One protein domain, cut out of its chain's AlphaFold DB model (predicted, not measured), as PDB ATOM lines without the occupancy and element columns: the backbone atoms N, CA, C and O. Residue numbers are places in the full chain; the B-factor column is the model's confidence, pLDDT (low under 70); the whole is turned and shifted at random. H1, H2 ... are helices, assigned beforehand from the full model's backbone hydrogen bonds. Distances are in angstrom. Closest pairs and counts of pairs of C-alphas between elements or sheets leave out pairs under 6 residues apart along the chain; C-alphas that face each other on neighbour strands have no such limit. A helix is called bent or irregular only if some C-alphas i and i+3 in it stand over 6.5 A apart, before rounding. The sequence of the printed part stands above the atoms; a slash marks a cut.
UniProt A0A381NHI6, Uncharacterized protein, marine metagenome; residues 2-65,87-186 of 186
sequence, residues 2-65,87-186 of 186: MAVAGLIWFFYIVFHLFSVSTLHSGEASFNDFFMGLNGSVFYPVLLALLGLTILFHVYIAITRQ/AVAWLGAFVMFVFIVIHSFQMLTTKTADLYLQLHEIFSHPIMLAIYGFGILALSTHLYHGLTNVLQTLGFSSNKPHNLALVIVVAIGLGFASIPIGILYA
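Overview. This is residues 2 to 65 and 87 to 186 of the 186 residues of an uncharacterized protein of marine metagenome (UniProt A0A381NHI6). The longest helix, H6, lies side by side with H7, and with H1 they make a loose three-helix bundle, up and down, in which each runs against the one before it in the chain. H4 crosses H6, H3 slants across the beginning of H1, and the short H2 and H5 lie at the end of the bundle where H1 and H7 end and H6 begins, H2 folding back from H1 and H5 crossing that end. The printed part has 164 residues, with seven named helices in the order H1 to H7 and no named strand; the class is all helix. The whole is compact, with a radius of gyration of the C-alphas of 16.5 A and spans of 47 by 33 by 29 A.

Along the chain. H6 is residues 126 to 153, 40.3 A from first to last C-alpha, beginning at C-alpha 126 (4.923, -35.522, 32.371). H7 is residues 162 to 184, 32.8 A, ending at C-alpha 184 (-1.271, -43.606, 28.794). H7 has a kink of 26 degrees near residue 177; it is neither bent nor irregular, but only just: C-alphas 177 and 180 are 6.2 A apart. H1 is residues 2 to 25, 36.0 A, beginning at C-alpha 2 (-6.097, -39.351, 65.960). H4 is residues 87 to 109, 33.0 A, and H3 is residues 42 to 65, 33.9 A. H2 is residues 27 to 39 and H5 is residues 112 to 123; H5 is irregular, with C-alphas 113 and 116 9.0 A apart.

Arrangement. H6 and H7 form a hairpin at a shallow tilt of 20 degrees, their closest C-alphas, Thr 148 and Ala 165, 5.5 A apart. H1 is the hub, touching H2, H3, H6 and H7. It touches H6 with residues 3 to 10 alone, closest C-alphas Ala 3 and Val 150, 5.8 A, and H7 with residues 14 to 24 alone, closest Leu 17 and Phe 176, 6.4 A. H4 touches H6 at a steep tilt of 58 degrees, closest C-alphas Met 96 and Ala 138, 5.2 A. H3 touches H1, closest C-alphas Ala 5 and His 57, 5.8 A; H3 and H4 are apart. H1 and H2 form a hairpin, closest C-alphas Leu 23 and Phe 30, 5.1 A. H5 touches H2, closest C-alphas Glu 27 and Tyr 116, 5.7 A, and H7, about perpendicular at 83 degrees, closest Phe 123 and Pro 180, 6.0 A. In H2, H3 and H4 every O i to N i+4 pair is within hydrogen-bond range; in H1 17 of 20, in H5 6 of 8, in H6 23 of 24 and in H7 17 of 19 are.

Size, cuts and confidence. The two C-alphas farthest apart are those of Ala 113 and Ser 158, 49.5 A. Residues 66 to 86 are not printed, and C-alphas 65 and 87 are 11.7 A apart across the cut. Of the links that are printed whole, H6 to H7 is short and the others are tight. The mean pLDDT of the printed part is 93.2, and no printed residue is under 70.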
ATOM      1  N   MET A   2      -6.864 -39.255  67.217       81.88
ATOM      2  CA  MET A   2      -6.097 -39.351  65.960       81.88
ATOM      3  C   MET A   2      -6.536 -40.535  65.069       81.88
ATOM      4  O   MET A   2      -6.779 -40.368  63.882       81.88
ATOM      5  N   ALA A   3      -6.727 -41.724  65.654       81.00
ATOM      6  CA  ALA A   3      -7.155 -42.913  64.907       81.00
ATOM      7  C   ALA A   3      -8.510 -42.735  64.196       81.00
ATOM      8  O   ALA A   3      -8.653 -43.159  63.058       81.00
ATOM      9  N   VAL A   4      -9.473 -42.061  64.834       81.81
ATOM     10  CA  VAL A   4     -10.808 -41.814  64.259       81.81
ATOM     11  C   VAL A   4     -10.710 -40.897  63.043       81.81
ATOM     12  O   VAL A   4     -11.244 -41.225  61.990       81.81
ATOM     13  N   ALA A   5      -9.962 -39.793  63.156       82.12
ATOM     14  CA  ALA A   5      -9.718 -38.906  62.021       82.12
ATOM     15  C   ALA A   5      -9.006 -39.645  60.874       82.12
ATOM     16  O   ALA A   5      -9.383 -39.496  59.719       82.12
ATOM     17  N   GLY A   6      -8.019 -40.492  61.186       87.69
ATOM     18  CA  GLY A   6      -7.339 -41.326  60.190       87.69
ATOM     19  C   GLY A   6      -8.259 -42.340  59.498       87.69
ATOM     20  O   GLY A   6      -8.129 -42.544  58.297       87.69
ATOM     21  N   LEU A   7      -9.209 -42.942  60.222       91.50
ATOM     22  CA  LEU A   7     -10.159 -43.902  59.652       91.50
ATOM     23  C   LEU A   7     -11.141 -43.252  58.673       91.50
ATOM     24  O   LEU A   7     -11.417 -43.845  57.636       91.50
ATOM     25  N   ILE A   8     -11.621 -42.035  58.954       93.38
ATOM     26  CA  ILE A   8     -12.480 -41.291  58.012       93.38
ATOM     27  C   ILE A   8     -11.756 -41.106  56.672       93.38
ATOM     28  O   ILE A   8     -12.307 -41.418  55.619       93.38
ATOM     29  N   TRP A   9     -10.495 -40.672  56.718       94.81
ATOM     30  CA  TRP A   9      -9.666 -40.492  55.525       94.81
ATOM     31  C   TRP A   9      -9.332 -41.805  54.820       94.81
ATOM     32  O   TRP A   9      -9.299 -41.843  53.594       94.81
ATOM     33  N   PHE A  10      -9.132 -42.891  55.569       95.81
ATOM     34  CA  PHE A  10      -8.947 -44.220  54.992       95.81
ATOM     35  C   PHE A  10     -10.169 -44.660  54.176       95.81
ATOM     36  O   PHE A  10     -10.021 -45.023  53.011       95.81
ATOM     37  N   PHE A  11     -11.374 -44.574  54.746       96.00
ATOM     38  CA  PHE A  11     -12.599 -44.928  54.025       96.00
ATOM     39  C   PHE A  11     -12.858 -43.998  52.840       96.00
ATOM     40  O   PHE A  11     -13.247 -44.475  51.775       96.00
ATOM     41  N   TYR A  12     -12.584 -42.698  52.988       97.00
ATOM     42  CA  TYR A  12     -12.649 -41.769  51.865       97.00
ATOM     43  C   TYR A  12     -11.690 -42.165  50.744       97.00
ATOM     44  O   TYR A  12     -12.109 -42.198  49.599       97.00
ATOM     45  N   ILE A  13     -10.437 -42.512  51.043       97.38
ATOM     46  CA  ILE A  13      -9.466 -42.932  50.024       97.38
ATOM     47  C   ILE A  13      -9.913 -44.210  49.308       97.38
ATOM     48  O   ILE A  13      -9.742 -44.306  48.096       97.38
ATOM     49  N   VAL A  14     -10.520 -45.165  50.017       98.25
ATOM     50  CA  VAL A  14     -11.098 -46.366  49.391       98.25
ATOM     51  C   VAL A  14     -12.254 -45.993  48.457       98.25
ATOM     52  O   VAL A  14     -12.277 -46.432  47.310       98.25
ATOM     53  N   PHE A  15     -13.182 -45.144  48.911       98.06
ATOM     54  CA  PHE A  15     -14.281 -44.638  48.082       98.06
ATOM     55  C   PHE A  15     -13.776 -43.827  46.880       98.06
ATOM     56  O   PHE A  15     -14.277 -43.980  45.770       98.06
ATOM     57  N   HIS A  16     -12.770 -42.983  47.087       97.88
ATOM     58  CA  HIS A  16     -12.163 -42.158  46.057       97.88
ATOM     59  C   HIS A  16     -11.481 -43.031  45.006       97.88
ATOM     60  O   HIS A  16     -11.736 -42.840  43.824       97.88
ATOM     61  N   LEU A  17     -10.710 -44.043  45.424       98.56
ATOM     62  CA  LEU A  17     -10.112 -45.025  44.524       98.56
ATOM     63  C   LEU A  17     -11.181 -45.757  43.706       98.56
ATOM     64  O   LEU A  17     -11.050 -45.857  42.490       98.56
ATOM     65  N   PHE A  18     -12.244 -46.239  44.351       98.06
ATOM     66  CA  PHE A  18     -13.371 -46.867  43.658       98.06
ATOM     67  C   PHE A  18     -13.990 -45.923  42.618       98.06
ATOM     68  O   PHE A  18     -14.168 -46.310  41.467       98.06
ATOM     69  N   SER A  19     -14.240 -44.673  43.011       97.31
ATOM     70  CA  SER A  19     -14.832 -43.645  42.154       97.31
ATOM     71  C   SER A  19     -13.975 -43.386  40.919       97.31
ATOM     72  O   SER A  19     -14.479 -43.439  39.804       97.31
ATOM     73  N   VAL A  20     -12.665 -43.168  41.090       97.38
ATOM     74  CA  VAL A  20     -11.767 -42.911  39.953       97.38
ATOM     75  C   VAL A  20     -11.502 -44.160  39.114       97.38
ATOM     76  O   VAL A  20     -11.250 -44.044  37.922       97.38
ATOM     77  N   SER A  21     -11.616 -45.361  39.692       97.94
ATOM     78  CA  SER A  21     -11.455 -46.626  38.956       97.94
ATOM     79  C   SER A  21     -12.568 -46.879  37.941       97.94
ATOM     80  O   SER A  21     -12.375 -47.690  37.039       97.94
ATOM     81  N   THR A  22     -13.697 -46.162  38.028       97.50
ATOM     82  CA  THR A  22     -14.730 -46.176  36.974       97.50
ATOM     83  C   THR A  22     -14.192 -45.705  35.619       97.50
ATOM     84  O   THR A  22     -14.801 -46.007  34.597       97.50
ATOM     85  N   LEU A  23     -13.015 -45.059  35.588       97.25
ATOM     86  CA  LEU A  23     -12.306 -44.669  34.368       97.25
ATOM     87  C   LEU A  23     -12.033 -45.878  33.468       97.25
ATOM     88  O   LEU A  23     -12.154 -45.786  32.250       97.25
ATOM     89  N   HIS A  24     -11.748 -47.035  34.071       96.75
ATOM     90  CA  HIS A  24     -11.502 -48.289  33.354       96.75
ATOM     91  C   HIS A  24     -12.755 -48.868  32.684       96.75
ATOM     92  O   HIS A  24     -12.645 -49.764  31.853       96.75
ATOM     93  N   SER A  25     -13.941 -48.356  33.022       96.50
ATOM     94  CA  SER A  25     -15.211 -48.711  32.379       96.50
ATOM     95  C   SER A  25     -15.542 -47.816  31.175       96.50
ATOM     96  O   SER A  25     -16.605 -47.969  30.574       96.50
ATOM     97  N   GLY A  26     -14.646 -46.889  30.817       95.31
ATOM     98  CA  GLY A  26     -14.796 -45.973  29.692       95.31
ATOM     99  C   GLY A  26     -15.444 -44.634  30.052       95.31
ATOM    100  O   GLY A  26     -16.014 -44.444  31.129       95.31
ATOM    101  N   GLU A  27     -15.356 -43.704  29.102       95.88
ATOM    102  CA  GLU A  27     -15.733 -42.292  29.241       95.88
ATOM    103  C   GLU A  27     -17.154 -42.082  29.774       95.88
ATOM    104  O   GLU A  27     -17.339 -41.372  30.761       95.88
ATOM    105  N   ALA A  28     -18.149 -42.744  29.171       95.94
ATOM    106  CA  ALA A  28     -19.550 -42.580  29.553       95.94
ATOM    107  C   ALA A  28     -19.794 -42.961  31.024       95.94
ATOM    108  O   ALA A  28     -20.336 -42.168  31.786       95.94
ATOM    109  N   SER A  29     -19.314 -44.137  31.453       96.25
ATOM    110  CA  SER A  29     -19.490 -44.605  32.838       96.25
ATOM    111  C   SER A  29     -18.799 -43.691  33.850       96.25
ATOM    112  O   SER A  29     -19.338 -43.432  34.926       96.25
ATOM    113  N   PHE A  30     -17.608 -43.198  33.506       96.88
ATOM    114  CA  PHE A  30     -16.845 -42.297  34.357       96.88
ATOM    115  C   PHE A  30     -17.533 -40.936  34.511       96.88
ATOM    116  O   PHE A  30     -17.766 -40.471  35.631       96.88
ATOM    117  N   ASN A  31     -17.900 -40.309  33.392       96.56
ATOM    118  CA  ASN A  31     -18.549 -39.004  33.390       96.56
ATOM    119  C   ASN A  31     -19.928 -39.066  34.067       96.56
ATOM    120  O   ASN A  31     -20.219 -38.211  34.906       96.56
ATOM    121  N   ASP A  32     -20.728 -40.107  33.813       95.75
ATOM    122  CA  ASP A  32     -22.030 -40.305  34.464       95.75
ATOM    123  C   ASP A  32     -21.896 -40.453  35.987       95.75
ATOM    124  O   ASP A  32     -22.656 -39.843  36.746       95.75
ATOM    125  N   PHE A  33     -20.898 -41.215  36.458       96.19
ATOM    126  CA  PHE A  33     -20.644 -41.384  37.889       96.19
ATOM    127  C   PHE A  33     -20.350 -40.043  38.572       96.19
ATOM    128  O   PHE A  33     -20.964 -39.711  39.591       96.19
ATOM    129  N   PHE A  34     -19.431 -39.248  38.014       95.75
ATOM    130  CA  PHE A  34     -19.053 -37.962  38.603       95.75
ATOM    131  C   PHE A  34     -20.132 -36.893  38.432       95.75
ATOM    132  O   PHE A  34     -20.300 -36.066  39.328       95.75
ATOM    133  N   MET A  35     -20.912 -36.926  37.350       95.00
ATOM    134  CA  MET A  35     -22.079 -36.062  37.186       95.00
ATOM    135  C   MET A  35     -23.129 -36.351  38.266       95.00
ATOM    136  O   MET A  35     -23.598 -35.425  38.931       95.00
ATOM    137  N   GLY A  36     -23.435 -37.630  38.511       95.38
ATOM    138  CA  GLY A  36     -24.350 -38.053  39.570       95.38
ATOM    139  C   GLY A  36     -23.844 -37.702  40.970       95.38
ATOM    140  O   GLY A  36     -24.591 -37.156  41.783       95.38
ATOM    141  N   LEU A  37     -22.560 -37.955  41.250       94.69
ATOM    142  CA  LEU A  37     -21.946 -37.619  42.535       94.69
ATOM    143  C   LEU A  37     -21.988 -36.109  42.792       94.69
ATOM    144  O   LEU A  37     -22.495 -35.691  43.833       94.69
ATOM    145  N   ASN A  38     -21.517 -35.297  41.842       93.69
ATOM    146  CA  ASN A  38     -21.440 -33.840  41.975       93.69
ATOM    147  C   ASN A  38     -22.821 -33.175  42.039       93.69
ATOM    148  O   ASN A  38     -22.973 -32.153  42.705       93.69
ATOM    149  N   GLY A  39     -23.828 -33.751  41.373       93.94
ATOM    150  CA  GLY A  39     -25.218 -33.290  41.437       93.94
ATOM    151  C   GLY A  39     -25.958 -33.697  42.717       93.94
ATOM    152  O   GLY A  39     -27.050 -33.194  42.982       93.94
ATOM    153  N   SER A  40     -25.396 -34.600  43.523       96.19
ATOM    154  CA  SER A  40     -26.034 -35.091  44.746       96.19
ATOM    155  C   SER A  40     -25.766 -34.192  45.960       96.19
ATOM    156  O   SER A  40     -24.726 -33.543  46.073       96.19
ATOM    157  N   VAL A  41     -26.656 -34.245  46.959       95.88
ATOM    158  CA  VAL A  41     -26.433 -33.610  48.277       95.88
ATOM    159  C   VAL A  41     -25.218 -34.190  49.014       95.88
ATOM    160  O   VAL A  41     -24.667 -33.560  49.916       95.88
ATOM    161  N   PHE A  42     -24.777 -35.389  48.629       95.19
ATOM    162  CA  PHE A  42     -23.652 -36.063  49.257       95.19
ATOM    163  C   PHE A  42     -22.328 -35.338  48.990       95.19
ATOM    164  O   PHE A  42     -21.503 -35.259  49.894       95.19
ATOM    165  N   TYR A  43     -22.136 -34.751  47.803       94.81
ATOM    166  CA  TYR A  43     -20.886 -34.076  47.442       94.81
ATOM    167  C   TYR A  43     -20.505 -32.907  48.371       94.81
ATOM    168  O   TYR A  43     -19.421 -32.960  48.961       94.81
ATOM    169  N   PRO A  44     -21.348 -31.875  48.591       96.12
ATOM    170  CA  PRO A  44     -20.985 -30.770  49.480       96.12
ATOM    171  C   PRO A  44     -20.831 -31.211  50.943       96.12
ATOM    172  O   PRO A  44     -19.970 -30.691  51.652       96.12
ATOM    173  N   VAL A  45     -21.618 -32.197  51.394       96.94
ATOM    174  CA  VAL A  45     -21.489 -32.776  52.742       96.94
ATOM    175  C   VAL A  45     -20.145 -33.483  52.897       96.94
ATOM    176  O   VAL A  45     -19.446 -33.265  53.888       96.94
ATOM    177  N   LEU A  46     -19.759 -34.292  51.909       95.50
ATOM    178  CA  LEU A  46     -18.476 -34.981  51.889       95.50
ATOM    179  C   LEU A  46     -17.320 -33.973  51.876       95.50
ATOM    180  O   LEU A  46     -16.401 -34.099  52.680       95.50
ATOM    181  N   LEU A  47     -17.390 -32.941  51.030       95.62
ATOM    182  CA  LEU A  47     -16.365 -31.900  50.950       95.62
ATOM    183  C   LEU A  47     -16.187 -31.169  52.291       95.62
ATOM    184  O   LEU A  47     -15.057 -30.995  52.753       95.62
ATOM    185  N   ALA A  48     -17.286 -30.799  52.956       96.81
ATOM    186  CA  ALA A  48     -17.250 -30.166  54.273       96.81
ATOM    187  C   ALA A  48     -16.677 -31.100  55.355       96.81
ATOM    188  O   ALA A  48     -15.834 -30.681  56.153       96.81
ATOM    189  N   LEU A  49     -17.090 -32.373  55.364       95.38
ATOM    190  CA  LEU A  49     -16.583 -33.388  56.291       95.38
ATOM    191  C   LEU A  49     -15.070 -33.584  56.133       95.38
ATOM    192  O   LEU A  49     -14.337 -33.609  57.124       95.38
ATOM    193  N   LEU A  50     -14.587 -33.707  54.897       95.31
ATOM    194  CA  LEU A  50     -13.163 -33.860  54.611       95.31
ATOM    195  C   LEU A  50     -12.395 -32.600  55.013       95.31
ATOM    196  O   LEU A  50     -11.431 -32.703  55.768       95.31
ATOM    197  N   GLY A  51     -12.863 -31.412  54.621       95.38
ATOM    198  CA  GLY A  51     -12.247 -30.141  55.011       95.38
ATOM    199  C   GLY A  51     -12.104 -29.993  56.530       95.38
ATOM    200  O   GLY A  51     -11.023 -29.687  57.032       95.38
ATOM    201  N   LEU A  52     -13.154 -30.302  57.292       95.56
ATOM    202  CA  LEU A  52     -13.100 -30.253  58.753       95.56
ATOM    203  C   LEU A  52     -12.138 -31.303  59.330       95.56
ATOM    204  O   LEU A  52     -11.347 -31.014  60.233       95.56
ATOM    205  N   THR A  53     -12.190 -32.533  58.821       94.81
ATOM    206  CA  THR A  53     -11.416 -33.645  59.385       94.81
ATOM    207  C   THR A  53      -9.935 -33.591  59.029       94.81
ATOM    208  O   THR A  53      -9.138 -34.024  59.859       94.81
ATOM    209  N   ILE A  54      -9.527 -33.031  57.879       94.00
ATOM    210  CA  ILE A  54      -8.099 -32.809  57.588       94.00
ATOM    211  C   ILE A  54      -7.513 -31.744  58.506       94.00
ATOM    212  O   ILE A  54      -6.443 -31.956  59.074       94.00
ATOM    213  N   LEU A  55      -8.234 -30.639  58.726       94.38
ATOM    214  CA  LEU A  55      -7.801 -29.587  59.647       94.38
ATOM    215  C   LEU A  55      -7.657 -30.147  61.063       94.38
ATOM    216  O   LEU A  55      -6.630 -29.948  61.712       94.38
ATOM    217  N   PHE A  56      -8.645 -30.928  61.509       94.19
ATOM    218  CA  PHE A  56      -8.588 -31.612  62.795       94.19
ATOM    219  C   PHE A  56      -7.425 -32.616  62.878       94.19
ATOM    220  O   PHE A  56      -6.693 -32.627  63.866       94.19
ATOM    221  N   HIS A  57      -7.214 -33.435  61.845       92.12
ATOM    222  CA  HIS A  57      -6.118 -34.404  61.781       92.12
ATOM    223  C   HIS A  57      -4.754 -33.713  61.915       92.12
ATOM    224  O   HIS A  57      -3.942 -34.105  62.754       92.12
ATOM    225  N   VAL A  58      -4.514 -32.666  61.118       92.94
ATOM    226  CA  VAL A  58      -3.259 -31.901  61.117       92.94
ATOM    227  C   VAL A  58      -3.049 -31.203  62.460       92.94
ATOM    228  O   VAL A  58      -1.964 -31.309  63.034       92.94
ATOM    229  N   TYR A  59      -4.089 -30.569  63.010       94.31
ATOM    230  CA  TYR A  59      -4.033 -29.936  64.328       94.31
ATOM    231  C   TYR A  59      -3.610 -30.930  65.415       94.31
ATOM    232  O   TYR A  59      -2.618 -30.711  66.110       94.31
ATOM    233  N   ILE A  60      -4.295 -32.075  65.519       92.69
ATOM    234  CA  ILE A  60      -3.973 -33.095  66.525       92.69
ATOM    235  C   ILE A  60      -2.565 -33.662  66.310       92.69
ATOM    236  O   ILE A  60      -1.856 -33.910  67.288       92.69
ATOM    237  N   ALA A  61      -2.134 -33.867  65.062       90.38
ATOM    238  CA  ALA A  61      -0.785 -34.340  64.761       90.38
ATOM    239  C   ALA A  61       0.292 -33.355  65.252       90.38
ATOM    240  O   ALA A  61       1.234 -33.773  65.931       90.38
ATOM    241  N   ILE A  62       0.122 -32.056  64.979       91.81
ATOM    242  CA  ILE A  62       1.046 -30.996  65.404       91.81
ATOM    243  C   ILE A  62       1.046 -30.851  66.928       91.81
ATOM    244  O   ILE A  62       2.109 -30.925  67.544       91.81
ATOM    245  N   THR A  63      -0.120 -30.714  67.566       91.56
ATOM    246  CA  THR A  63      -0.212 -30.543  69.026       91.56
ATOM    247  C   THR A  63       0.411 -31.723  69.768       91.56
ATOM    248  O   THR A  63       1.166 -31.530  70.720       91.56
ATOM    249  N   ARG A  64       0.177 -32.961  69.307       87.62
ATOM    250  CA  ARG A  64       0.824 -34.146  69.895       87.62
ATOM    251  C   ARG A  64       2.340 -34.109  69.742       87.62
ATOM    252  O   ARG A  64       3.046 -34.510  70.665       87.62
ATOM    253  N   GLN A  65       2.841 -33.646  68.602       86.94
ATOM    254  CA  GLN A  65       4.274 -33.540  68.361       86.94
ATOM    255  C   GLN A  65       4.933 -32.467  69.231       86.94
ATOM    256  O   GLN A  65       6.012 -32.721  69.764       86.94
ATOM    257  N   ALA A  87      12.296 -36.734  61.280       85.94
ATOM    258  CA  ALA A  87      12.371 -35.779  60.175       85.94
ATOM    259  C   ALA A  87      11.875 -36.358  58.837       85.94
ATOM    260  O   ALA A  87      11.142 -35.685  58.124       85.94
ATOM    261  N   VAL A  88      12.206 -37.615  58.525       87.25
ATOM    262  CA  VAL A  88      11.762 -38.290  57.292       87.25
ATOM    263  C   VAL A  88      10.251 -38.525  57.319       87.25
ATOM    264  O   VAL A  88       9.574 -38.287  56.322       87.25
ATOM    265  N   ALA A  89       9.699 -38.927  58.468       87.00
ATOM    266  CA  ALA A  89       8.254 -39.101  58.619       87.00
ATOM    267  C   ALA A  89       7.483 -37.778  58.435       87.00
ATOM    268  O   ALA A  89       6.457 -37.750  57.757       87.00
ATOM    269  N   TRP A  90       7.994 -36.677  58.997       90.12
ATOM    270  CA  TRP A  90       7.410 -35.343  58.819       90.12
ATOM    271  C   TRP A  90       7.562 -34.813  57.396       90.12
ATOM    272  O   TRP A  90       6.623 -34.211  56.884       90.12
ATOM    273  N   LEU A  91       8.690 -35.084  56.735       92.06
ATOM    274  CA  LEU A  91       8.875 -34.749  55.326       92.06
ATOM    275  C   LEU A  91       7.835 -35.460  54.452       92.06
ATOM    276  O   LEU A  91       7.189 -34.813  53.638       92.06
ATOM    277  N   GLY A  92       7.617 -36.763  54.660       91.88
ATOM    278  CA  GLY A  92       6.585 -37.513  53.935       91.88
ATOM    279  C   GLY A  92       5.176 -36.955  54.163       91.88
ATOM    280  O   GLY A  92       4.429 -36.756  53.208       91.88
ATOM    281  N   ALA A  93       4.829 -36.625  55.413       92.56
ATOM    282  CA  ALA A  93       3.546 -35.997  55.736       92.56
ATOM    283  C   ALA A  93       3.390 -34.603  55.100       92.56
ATOM    284  O   ALA A  93       2.308 -34.262  54.628       92.56
ATOM    285  N   PHE A  94       4.466 -33.813  55.047       94.50
ATOM    286  CA  PHE A  94       4.476 -32.508  54.391       94.50
ATOM    287  C   PHE A  94       4.278 -32.627  52.877       94.50
ATOM    288  O   PHE A  94       3.424 -31.941  52.321       94.50
ATOM    289  N   VAL A  95       4.999 -33.540  52.216       95.00
ATOM    290  CA  VAL A  95       4.825 -33.817  50.781       95.00
ATOM    291  C   VAL A  95       3.392 -34.260  50.485       95.00
ATOM    292  O   VAL A  95       2.783 -33.755  49.546       95.00
ATOM    293  N   MET A  96       2.817 -35.138  51.316       95.19
ATOM    294  CA  MET A  96       1.414 -35.547  51.193       95.19
ATOM    295  C   MET A  96       0.460 -34.352  51.323       95.19
ATOM    296  O   MET A  96      -0.470 -34.230  50.535       95.19
ATOM    297  N   PHE A  97       0.687 -33.455  52.288       95.62
ATOM    298  CA  PHE A  97      -0.147 -32.265  52.466       95.62
ATOM    299  C   PHE A  97      -0.084 -31.330  51.252       95.62
ATOM    300  O   PHE A  97      -1.125 -30.912  50.749       95.62
ATOM    301  N   VAL A  98       1.119 -31.051  50.738       97.00
ATOM    302  CA  VAL A  98       1.305 -30.250  49.517       97.00
ATOM    303  C   VAL A  98       0.593 -30.900  48.331       97.00
ATOM    304  O   VAL A  98      -0.127 -30.216  47.606       97.00
ATOM    305  N   PHE A  99       0.725 -32.220  48.168       97.94
ATOM    306  CA  PHE A  99       0.013 -32.963  47.133       97.94
ATOM    307  C   PHE A  99      -1.508 -32.825  47.269       97.94
ATOM    308  O   PHE A  99      -2.164 -32.510  46.282       97.94
ATOM    309  N   ILE A 100      -2.071 -32.985  48.473       96.94
ATOM    310  CA  ILE A 100      -3.515 -32.823  48.717       96.94
ATOM    311  C   ILE A 100      -3.981 -31.418  48.326       96.94
ATOM    312  O   ILE A 100      -5.031 -31.296  47.700       96.94
ATOM    313  N   VAL A 101      -3.225 -30.367  48.659       97.06
ATOM    314  CA  VAL A 101      -3.581 -28.982  48.298       97.06
ATOM    315  C   VAL A 101      -3.577 -28.792  46.781       97.06
ATOM    316  O   VAL A 101      -4.560 -28.292  46.236       97.06
ATOM    317  N   ILE A 102      -2.509 -29.226  46.100       97.25
ATOM    318  CA  ILE A 102      -2.388 -29.132  44.637       97.25
ATOM    319  C   ILE A 102      -3.522 -29.908  43.963       97.25
ATOM    320  O   ILE A 102      -4.247 -29.347  43.145       97.25
ATOM    321  N   HIS A 103      -3.710 -31.173  44.345       97.12
ATOM    322  CA  HIS A 103      -4.749 -32.045  43.810       97.12
ATOM    323  C   HIS A 103      -6.149 -31.464  44.040       97.12
ATOM    324  O   HIS A 103      -6.932 -31.366  43.101       97.12
ATOM    325  N   SER A 104      -6.454 -31.004  45.259       96.06
ATOM    326  CA  SER A 104      -7.769 -30.432  45.579       96.06
ATOM    327  C   SER A 104      -8.037 -29.164  44.774       96.06
ATOM    328  O   SER A 104      -9.111 -29.028  44.201       96.06
ATOM    329  N   PHE A 105      -7.069 -28.248  44.684       97.00
ATOM    330  CA  PHE A 105      -7.231 -27.024  43.898       97.00
ATOM    331  C   PHE A 105      -7.416 -27.322  42.405       97.00
ATOM    332  O   PHE A 105      -8.306 -26.763  41.764       97.00
ATOM    333  N   GLN A 106      -6.616 -28.239  41.860       96.56
ATOM    334  CA  GLN A 106      -6.723 -28.665  40.471       96.56
ATOM    335  C   GLN A 106      -8.110 -29.260  40.185       96.56
ATOM    336  O   GLN A 106      -8.770 -28.853  39.233       96.56
ATOM    337  N   MET A 107      -8.588 -30.179  41.027       95.06
ATOM    338  CA  MET A 107      -9.874 -30.851  40.817       95.06
ATOM    339  C   MET A 107     -11.071 -29.926  41.054       95.06
ATOM    340  O   MET A 107     -12.043 -30.002  40.313       95.06
ATOM    341  N   LEU A 108     -10.996 -29.000  42.017       93.69
ATOM    342  CA  LEU A 108     -12.064 -28.023  42.274       93.69
ATOM    343  C   LEU A 108     -12.197 -26.961  41.173       93.69
ATOM    344  O   LEU A 108     -13.255 -26.349  41.049       93.69
ATOM    345  N   THR A 109     -11.141 -26.717  40.395       93.19
ATOM    346  CA  THR A 109     -11.156 -25.752  39.282       93.19
ATOM    347  C   THR A 109     -11.364 -26.409  37.915       93.19
ATOM    348  O   THR A 109     -11.642 -25.716  36.936       93.19
ATOM    349  N   THR A 110     -11.274 -27.739  37.840       93.25
ATOM    350  CA  THR A 110     -11.506 -28.507  36.612       93.25
ATOM    351  C   THR A 110     -12.996 -28.540  36.272       93.25
ATOM    352  O   THR A 110     -13.851 -28.737  37.136       93.25
ATOM    353  N   LYS A 111     -13.326 -28.361  34.988       86.44
ATOM    354  CA  LYS A 111     -14.710 -28.467  34.514       86.44
ATOM    355  C   LYS A 111     -15.164 -29.921  34.585       86.44
ATOM    356  O   LYS A 111     -14.531 -30.798  34.012       86.44
ATOM    357  N   THR A 112     -16.295 -30.161  35.236       82.31
ATOM    358  CA  THR A 112     -16.813 -31.513  35.492       82.31
ATOM    359  C   THR A 112     -17.718 -32.056  34.385       82.31
ATOM    360  O   THR A 112     -18.175 -33.187  34.498       82.31
ATOM    361  N   ALA A 113     -17.987 -31.270  33.334       84.06
ATOM    362  CA  ALA A 113     -18.849 -31.681  32.221       84.06
ATOM    363  C   ALA A 113     -18.272 -32.867  31.430       84.06
ATOM    364  O   ALA A 113     -19.031 -33.722  30.992       84.06
ATOM    365  N   ASP A 114     -16.946 -32.919  31.290       90.81
ATOM    366  CA  ASP A 114     -16.217 -34.051  30.722       90.81
ATOM    367  C   ASP A 114     -14.913 -34.231  31.504       90.81
ATOM    368  O   ASP A 114     -13.852 -33.713  31.152       90.81
ATOM    369  N   LEU A 115     -15.030 -34.883  32.660       95.00
ATOM    370  CA  LEU A 115     -13.897 -35.088  33.553       95.00
ATOM    371  C   LEU A 115     -12.925 -36.129  32.982       95.00
ATOM    372  O   LEU A 115     -11.726 -36.040  33.241       95.00
ATOM    373  N   TYR A 116     -13.426 -37.086  32.197       96.25
ATOM    374  CA  TYR A 116     -12.610 -38.095  31.528       96.25
ATOM    375  C   TYR A 116     -11.565 -37.444  30.615       96.25
ATOM    376  O   TYR A 116     -10.368 -37.675  30.796       96.25
ATOM    377  N   LEU A 117     -11.990 -36.564  29.702       95.44
ATOM    378  CA  LEU A 117     -11.074 -35.853  28.806       95.44
ATOM    379  C   LEU A 117     -10.088 -34.965  29.576       95.44
ATOM    380  O   LEU A 117      -8.897 -34.949  29.272       95.44
ATOM    381  N   GLN A 118     -10.547 -34.296  30.636       96.44
ATOM    382  CA  GLN A 118      -9.673 -33.494  31.498       96.44
ATOM    383  C   GLN A 118      -8.564 -34.337  32.140       96.44
ATOM    384  O   GLN A 118      -7.412 -33.912  32.191       96.44
ATOM    385  N   LEU A 119      -8.870 -35.549  32.613       96.62
ATOM    386  CA  LEU A 119      -7.863 -36.463  33.163       96.62
ATOM    387  C   LEU A 119      -6.843 -36.893  32.107       96.62
ATOM    388  O   LEU A 119      -5.649 -36.927  32.408       96.62
ATOM    389  N   HIS A 120      -7.290 -37.168  30.879       96.00
ATOM    390  CA  HIS A 120      -6.404 -37.451  29.745       96.00
ATOM    391  C   HIS A 120      -5.444 -36.290  29.476       96.00
ATOM    392  O   HIS A 120      -4.230 -36.495  29.400       96.00
ATOM    393  N   GLU A 121      -5.952 -35.058  29.424       95.38
ATOM    394  CA  GLU A 121      -5.124 -33.860  29.252       95.38
ATOM    395  C   GLU A 121      -4.127 -33.688  30.406       95.38
ATOM    396  O   GLU A 121      -2.938 -33.453  30.182       95.38
ATOM    397  N   ILE A 122      -4.579 -33.861  31.649       95.88
ATOM    398  CA  ILE A 122      -3.743 -33.749  32.848       95.88
ATOM    399  C   ILE A 122      -2.593 -34.754  32.800       95.88
ATOM    400  O   ILE A 122      -1.437 -34.368  32.965       95.88
ATOM    401  N   PHE A 123      -2.889 -36.034  32.578       96.31
ATOM    402  CA  PHE A 123      -1.886 -37.096  32.642       96.31
ATOM    403  C   PHE A 123      -1.029 -37.224  31.379       96.31
ATOM    404  O   PHE A 123       0.027 -37.851  31.437       96.31
ATOM    405  N   SER A 124      -1.393 -36.540  30.292       93.88
ATOM    406  CA  SER A 124      -0.504 -36.331  29.141       93.88
ATOM    407  C   SER A 124       0.694 -35.427  29.474       93.88
ATOM    408  O   SER A 124       1.710 -35.453  28.778       93.88
ATOM    409  N   HIS A 125       0.622 -34.639  30.555       96.06
ATOM    410  CA  HIS A 125       1.731 -33.796  30.993       96.06
ATOM    411  C   HIS A 125       2.684 -34.574  31.924       96.06
ATOM    412  O   HIS A 125       2.288 -34.973  33.026       96.06
ATOM    413  N   PRO A 126       3.981 -34.716  31.584       95.44
ATOM    414  CA  PRO A 126       4.923 -35.522  32.371       95.44
ATOM    415  C   PRO A 126       5.146 -34.984  33.791       95.44
ATOM    416  O   PRO A 126       5.396 -35.748  34.722       95.44
ATOM    417  N   ILE A 127       5.004 -33.670  33.982       97.19
ATOM    418  CA  ILE A 127       5.076 -33.041  35.307       97.19
ATOM    419  C   ILE A 127       3.925 -33.527  36.197       97.19
ATOM    420  O   ILE A 127       4.139 -33.812  37.374       97.19
ATOM    421  N   MET A 128       2.720 -33.682  35.643       96.75
ATOM    422  CA  MET A 128       1.564 -34.165  36.399       96.75
ATOM    423  C   MET A 128       1.718 -35.639  36.765       96.75
ATOM    424  O   MET A 128       1.440 -36.004  37.907       96.75
ATOM    425  N   LEU A 129       2.260 -36.468  35.864       96.75
ATOM    426  CA  LEU A 129       2.623 -37.853  36.186       96.75
ATOM    427  C   LEU A 129       3.596 -37.923  37.369       96.75
ATOM    428  O   LEU A 129       3.391 -38.713  38.288       96.75
ATOM    429  N   ALA A 130       4.619 -37.063  37.387       96.69
ATOM    430  CA  ALA A 130       5.562 -37.002  38.500       96.69
ATOM    431  C   ALA A 130       4.882 -36.559  39.806       96.69
ATOM    432  O   ALA A 130       5.059 -37.211  40.835       96.69
ATOM    433  N   ILE A 131       4.073 -35.492  39.774       97.56
ATOM    434  CA  ILE A 131       3.347 -34.984  40.951       97.56
ATOM    435  C   ILE A 131       2.440 -36.068  41.544       97.56
ATOM    436  O   ILE A 131       2.496 -36.320  42.748       97.56
ATOM    437  N   TYR A 132       1.641 -36.744  40.715       97.69
ATOM    438  CA  TYR A 132       0.747 -37.810  41.172       97.69
ATOM    439  C   TYR A 132       1.517 -39.062  41.605       97.69
ATOM    440  O   TYR A 132       1.145 -39.677  42.600       97.69
ATOM    441  N   GLY A 133       2.632 -39.401  40.953       97.31
ATOM    442  CA  GLY A 133       3.516 -40.490  41.379       97.31
ATOM    443  C   GLY A 133       4.103 -40.259  42.776       97.31
ATOM    444  O   GLY A 133       4.024 -41.135  43.642       97.31
ATOM    445  N   PHE A 134       4.620 -39.055  43.045       96.88
ATOM    446  CA  PHE A 134       5.068 -38.675  44.389       96.88
ATOM    447  C   PHE A 134       3.910 -38.615  45.391       96.88
ATOM    448  O   PHE A 134       4.086 -39.025  46.539       96.88
ATOM    449  N   GLY A 135       2.727 -38.171  44.960       97.75
ATOM    450  CA  GLY A 135       1.504 -38.192  45.759       97.75
ATOM    451  C   GLY A 135       1.124 -39.600  46.217       97.75
ATOM    452  O   GLY A 135       0.921 -39.823  47.411       97.75
ATOM    453  N   ILE A 136       1.115 -40.573  45.301       97.75
ATOM    454  CA  ILE A 136       0.838 -41.988  45.594       97.75
ATOM    455  C   ILE A 136       1.883 -42.556  46.561       97.75
ATOM    456  O   ILE A 136       1.524 -43.255  47.511       97.75
ATOM    457  N   LEU A 137       3.166 -42.236  46.375       96.69
ATOM    458  CA  LEU A 137       4.233 -42.676  47.280       96.69
ATOM    459  C   LEU A 137       4.070 -42.088  48.693       96.69
ATOM    460  O   LEU A 137       4.161 -42.810  49.692       96.69
ATOM    461  N   ALA A 138       3.806 -40.783  48.791       96.69
ATOM    462  CA  ALA A 138       3.600 -40.096  50.061       96.69
ATOM    463  C   ALA A 138       2.350 -40.623  50.786       96.69
ATOM    464  O   ALA A 138       2.422 -40.955  51.971       96.69
ATOM    465  N   LEU A 139       1.240 -40.801  50.061       96.94
ATOM    466  CA  LEU A 139       0.021 -41.430  50.570       96.94
ATOM    467  C   LEU A 139       0.301 -42.846  51.079       96.94
ATOM    468  O   LEU A 139      -0.078 -43.176  52.198       96.94
ATOM    469  N   SER A 140       0.992 -43.673  50.292       96.50
ATOM    470  CA  SER A 140       1.258 -45.076  50.633       96.50
ATOM    471  C   SER A 140       2.094 -45.200  51.904       96.50
ATOM    472  O   SER A 140       1.754 -45.951  52.818       96.50
ATOM    473  N   THR A 141       3.173 -44.423  52.009       94.31
ATOM    474  CA  THR A 141       4.046 -44.435  53.192       94.31
ATOM    475  C   THR A 141       3.340 -43.897  54.439       94.31
ATOM    476  O   THR A 141       3.448 -44.499  55.513       94.31
ATOM    477  N   HIS A 142       2.563 -42.817  54.307       94.50
ATOM    478  CA  HIS A 142       1.759 -42.273  55.399       94.50
ATOM    479  C   HIS A 142       0.677 -43.261  55.853       94.50
ATOM    480  O   HIS A 142       0.524 -43.507  57.054       94.50
ATOM    481  N   LEU A 143      -0.032 -43.877  54.903       95.00
ATOM    482  CA  LEU A 143      -1.089 -44.844  55.171       95.00
ATOM    483  C   LEU A 143      -0.536 -46.110  55.827       95.00
ATOM    484  O   LEU A 143      -1.108 -46.564  56.811       95.00
ATOM    485  N   TYR A 144       0.601 -46.637  55.368       93.94
ATOM    486  CA  TYR A 144       1.260 -47.780  56.003       93.94
ATOM    487  C   TYR A 144       1.590 -47.505  57.470       93.94
ATOM    488  O   TYR A 144       1.264 -48.306  58.354       93.94
ATOM    489  N   HIS A 145       2.180 -46.339  57.745       90.06
ATOM    490  CA  HIS A 145       2.483 -45.920  59.106       90.06
ATOM    491  C   HIS A 145       1.207 -45.753  59.952       90.06
ATOM    492  O   HIS A 145       1.136 -46.249  61.078       90.06
ATOM    493  N   GLY A 146       0.184 -45.076  59.424       90.19
ATOM    494  CA  GLY A 146      -1.079 -44.834  60.122       90.19
ATOM    495  C   GLY A 146      -1.853 -46.121  60.407       90.19
ATOM    496  O   GLY A 146      -2.186 -46.403  61.559       90.19
ATOM    497  N   LEU A 147      -2.081 -46.933  59.377       91.12
ATOM    498  CA  LEU A 147      -2.904 -48.135  59.425       91.12
ATOM    499  C   LEU A 147      -2.300 -49.209  60.333       91.12
ATOM    500  O   LEU A 147      -3.025 -49.807  61.121       91.12
ATOM    501  N   THR A 148      -0.975 -49.386  60.316       89.19
ATOM    502  CA  THR A 148      -0.293 -50.308  61.242       89.19
ATOM    503  C   THR A 148      -0.597 -49.962  62.706       89.19
ATOM    504  O   THR A 148      -0.868 -50.849  63.515       89.19
ATOM    505  N   ASN A 149      -0.590 -48.671  63.055       87.06
ATOM    506  CA  ASN A 149      -0.867 -48.220  64.420       87.06
ATOM    507  C   ASN A 149      -2.368 -48.291  64.762       87.06
ATOM    508  O   ASN A 149      -2.729 -48.636  65.889       87.06
ATOM    509  N   VAL A 150      -3.251 -47.986  63.805       88.31
ATOM    510  CA  VAL A 150      -4.710 -48.067  63.996       88.31
ATOM    511  C   VAL A 150      -5.158 -49.514  64.188       88.31
ATOM    512  O   VAL A 150      -5.843 -49.796  65.165       88.31
ATOM    513  N   LEU A 151      -4.725 -50.441  63.329       87.56
ATOM    514  CA  LEU A 151      -5.073 -51.862  63.436       87.56
ATOM    515  C   LEU A 151      -4.593 -52.474  64.759       87.56
ATOM    516  O   LEU A 151      -5.318 -53.256  65.370       87.56
ATOM    517  N   GLN A 152      -3.409 -52.073  65.239       85.62
ATOM    518  CA  GLN A 152      -2.935 -52.462  66.568       85.62
ATOM    519  C   GLN A 152      -3.847 -51.909  67.677       85.62
ATOM    520  O   GLN A 152      -4.228 -52.639  68.584       85.62
ATOM    521  N   THR A 153      -4.228 -50.629  67.595       84.75
ATOM    522  CA  THR A 153      -5.099 -49.979  68.595       84.75
ATOM    523  C   THR A 153      -6.500 -50.600  68.635       84.75
ATOM    524  O   THR A 153      -7.107 -50.661  69.697       84.75
ATOM    525  N   LEU A 154      -7.007 -51.080  67.496       84.62
ATOM    526  CA  LEU A 154      -8.296 -51.771  67.389       84.62
ATOM    527  C   LEU A 154      -8.247 -53.244  67.836       84.62
ATOM    528  O   LEU A 154      -9.276 -53.910  67.819       84.62
ATOM    529  N   GLY A 155      -7.081 -53.761  68.239       82.25
ATOM    530  CA  GLY A 155      -6.958 -55.101  68.816       82.25
ATOM    531  C   GLY A 155      -6.852 -56.247  67.807       82.25
ATOM    532  O   GLY A 155      -6.934 -57.402  68.210       82.25
ATOM    533  N   PHE A 156      -6.618 -55.970  66.516       77.50
ATOM    534  CA  PHE A 156      -6.456 -57.022  65.496       77.50
ATOM    535  C   PHE A 156      -5.238 -57.931  65.733       77.50
ATOM    536  O   PHE A 156      -5.176 -59.032  65.195       77.50
ATOM    537  N   SER A 157      -4.244 -57.475  66.498       74.38
ATOM    538  CA  SER A 157      -3.099 -58.287  66.905       74.38
ATOM    539  C   SER A 157      -2.427 -57.684  68.139       74.38
ATOM    540  O   SER A 157      -2.426 -56.465  68.326       74.38
ATOM    541  N   SER A 158      -1.822 -58.539  68.966       71.62
ATOM    542  CA  SER A 158      -0.955 -58.119  70.076       71.62
ATOM    543  C   SER A 158       0.331 -57.444  69.578       71.62
ATOM    544  O   SER A 158       0.882 -56.576  70.256       71.62
ATOM    545  N   ASN A 159       0.770 -57.788  68.363       74.00
ATOM    546  CA  ASN A 159       1.893 -57.176  67.661       74.00
ATOM    547  C   ASN A 159       1.404 -56.288  66.510       74.00
ATOM    548  O   ASN A 159       0.300 -56.441  65.998       74.00
ATOM    549  N   LYS A 160       2.248 -55.364  66.046       71.69
ATOM    550  CA  LYS A 160       1.926 -54.517  64.887       71.69
ATOM    551  C   LYS A 160       1.649 -55.374  63.633       71.69
ATOM    552  O   LYS A 160       2.556 -56.097  63.205       71.69
ATOM    553  N   PRO A 161       0.453 -55.290  63.015       81.75
ATOM    554  CA  PRO A 161       0.062 -56.138  61.887       81.75
ATOM    555  C   PRO A 161       0.615 -55.603  60.555       81.75
ATOM    556  O   PRO A 161      -0.132 -55.253  59.642       81.75
ATOM    557  N   HIS A 162       1.944 -55.532  60.446       86.50
ATOM    558  CA  HIS A 162       2.644 -54.941  59.300       86.50
ATOM    559  C   HIS A 162       2.242 -55.573  57.960       86.50
ATOM    560  O   HIS A 162       2.028 -54.849  56.995       86.50
ATOM    561  N   ASN A 163       2.074 -56.899  57.903       88.56
ATOM    562  CA  ASN A 163       1.728 -57.598  56.660       88.56
ATOM    563  C   ASN A 163       0.342 -57.200  56.139       88.56
ATOM    564  O   ASN A 163       0.188 -56.936  54.951       88.56
ATOM    565  N   LEU A 164      -0.656 -57.105  57.025       89.69
ATOM    566  CA  LEU A 164      -2.010 -56.701  56.637       89.69
ATOM    567  C   LEU A 164      -2.028 -55.248  56.152       89.69
ATOM    568  O   LEU A 164      -2.590 -54.956  55.098       89.69
ATOM    569  N   ALA A 165      -1.367 -54.348  56.886       92.62
ATOM    570  CA  ALA A 165      -1.249 -52.955  56.472       92.62
ATOM    571  C   ALA A 165      -0.522 -52.823  55.124       92.62
ATOM    572  O   ALA A 165      -0.943 -52.037  54.282       92.62
ATOM    573  N   LEU A 166       0.535 -53.614  54.899       93.94
ATOM    574  CA  LEU A 166       1.289 -53.618  53.649       93.94
ATOM    575  C   LEU A 166       0.421 -54.056  52.466       93.94
ATOM    576  O   LEU A 166       0.406 -53.364  51.456       93.94
ATOM    577  N   VAL A 167      -0.328 -55.157  52.598       95.88
ATOM    578  CA  VAL A 167      -1.225 -55.649  51.538       95.88
ATOM    579  C   VAL A 167      -2.258 -54.585  51.163       95.88
ATOM    580  O   VAL A 167      -2.423 -54.287  49.983       95.88
ATOM    581  N   ILE A 168      -2.903 -53.965  52.157       95.75
ATOM    582  CA  ILE A 168      -3.909 -52.916  51.929       95.75
ATOM    583  C   ILE A 168      -3.288 -51.707  51.216       95.75
ATOM    584  O   ILE A 168      -3.847 -51.202  50.247       95.75
ATOM    585  N   VAL A 169      -2.120 -51.252  51.674       96.94
ATOM    586  CA  VAL A 169      -1.431 -50.088  51.102       96.94
ATOM    587  C   VAL A 169      -0.969 -50.348  49.676       96.94
ATOM    588  O   VAL A 169      -1.153 -49.487  48.822       96.94
ATOM    589  N   VAL A 170      -0.394 -51.522  49.404       97.56
ATOM    590  CA  VAL A 170       0.043 -51.899  48.054       97.56
ATOM    591  C   VAL A 170      -1.156 -51.987  47.115       97.56
ATOM    592  O   VAL A 170      -1.089 -51.443  46.018       97.56
ATOM    593  N   ALA A 171      -2.267 -52.590  47.547       98.12
ATOM    594  CA  ALA A 171      -3.485 -52.655  46.743       98.12
ATOM    595  C   ALA A 171      -4.024 -51.255  46.398       98.12
ATOM    596  O   ALA A 171      -4.308 -50.977  45.235       98.12
ATOM    597  N   ILE A 172      -4.100 -50.350  47.381       98.31
ATOM    598  CA  ILE A 172      -4.549 -48.966  47.163       98.31
ATOM    599  C   ILE A 172      -3.580 -48.207  46.246       98.31
ATOM    600  O   ILE A 172      -4.013 -47.534  45.312       98.31
ATOM    601  N   GLY A 173      -2.271 -48.327  46.486       98.25
ATOM    602  CA  GLY A 173      -1.240 -47.663  45.690       98.25
ATOM    603  C   GLY A 173      -1.241 -48.120  44.229       98.25
ATOM    604  O   GLY A 173      -1.214 -47.279  43.333       98.25
ATOM    605  N   LEU A 174      -1.343 -49.430  43.982       98.06
ATOM    606  CA  LEU A 174      -1.477 -49.988  42.632       98.06
ATOM    607  C   LEU A 174      -2.790 -49.567  41.970       98.06
ATOM    608  O   LEU A 174      -2.794 -49.247  40.785       98.06
ATOM    609  N   GLY A 175      -3.884 -49.504  42.733       98.25
ATOM    610  CA  GLY A 175      -5.163 -48.994  42.252       98.25
ATOM    611  C   GLY A 175      -5.044 -47.564  41.721       98.25
ATOM    612  O   GLY A 175      -5.416 -47.306  40.579       98.25
ATOM    613  N   PHE A 176      -4.453 -46.643  42.486       98.44
ATOM    614  CA  PHE A 176      -4.242 -45.274  42.000       98.44
ATOM    615  C   PHE A 176      -3.242 -45.200  40.850       98.44
ATOM    616  O   PHE A 176      -3.463 -44.430  39.922       98.44
ATOM    617  N   ALA A 177      -2.171 -45.998  40.881       97.75
ATOM    618  CA  ALA A 177      -1.198 -46.047  39.794       97.75
ATOM    619  C   ALA A 177      -1.820 -46.552  38.483       97.75
ATOM    620  O   ALA A 177      -1.398 -46.134  37.408       97.75
ATOM    621  N   SER A 178      -2.852 -47.399  38.559       97.69
ATOM    622  CA  SER A 178      -3.561 -47.889  37.376       97.69
ATOM    623  C   SER A 178      -4.264 -46.781  36.589       97.69
ATOM    624  O   SER A 178      -4.421 -46.938  35.389       97.69
ATOM    625  N   ILE A 179      -4.647 -45.660  37.214       97.50
ATOM    626  CA  ILE A 179      -5.373 -44.565  36.550       97.50
ATOM    627  C   ILE A 179      -4.520 -43.871  35.474       97.50
ATOM    628  O   ILE A 179      -4.906 -43.915  34.307       97.50
ATOM    629  N   PRO A 180      -3.349 -43.279  35.794       96.50
ATOM    630  CA  PRO A 180      -2.494 -42.689  34.770       96.50
ATOM    631  C   PRO A 180      -1.967 -43.736  33.785       96.50
ATOM    632  O   PRO A 180      -1.824 -43.433  32.610       96.50
ATOM    633  N   ILE A 181      -1.702 -44.970  34.232       95.56
ATOM    634  CA  ILE A 181      -1.282 -46.052  33.329       95.56
ATOM    635  C   ILE A 181      -2.394 -46.360  32.321       95.56
ATOM    636  O   ILE A 181      -2.121 -46.432  31.132       95.56
ATOM    637  N   GLY A 182      -3.640 -46.491  32.776       93.75
ATOM    638  CA  GLY A 182      -4.793 -46.731  31.912       93.75
ATOM    639  C   GLY A 182      -4.951 -45.637  30.862       93.75
ATOM    640  O   GLY A 182      -5.156 -45.950  29.703       93.75
ATOM    641  N   ILE A 183      -4.749 -44.375  31.240       95.00
ATOM    642  CA  ILE A 183      -4.793 -43.234  30.315       95.00
ATOM    643  C   ILE A 183      -3.663 -43.277  29.279       95.00
ATOM    644  O   ILE A 183      -3.904 -43.032  28.105       95.00
ATOM    645  N   LEU A 184      -2.432 -43.593  29.693       92.62
ATOM    646  CA  LEU A 184      -1.271 -43.606  28.794       92.62
ATOM    647  C   LEU A 184      -1.300 -44.740  27.757       92.62
ATOM    648  O   LEU A 184      -0.572 -44.664  26.768       92.62
ATOM    649  N   TYR A 185      -2.085 -45.794  28.002       89.25
ATOM    650  CA  TYR A 185      -2.166 -46.988  27.154       89.25
ATOM    651  C   TYR A 185      -3.585 -47.286  26.626       89.25
ATOM    652  O   TYR A 185      -3.794 -48.375  26.087       89.25
ATOM    653  N   ALA A 186      -4.540 -46.366  26.799       79.31
ATOM    654  CA  ALA A 186      -5.884 -46.429  26.206       79.31
ATOM    655  C   ALA A 186      -5.875 -45.928  24.757       79.31
ATOM    656  O   ALA A 186      -6.627 -46.513  23.947       79.31
TER     657      ALA A 186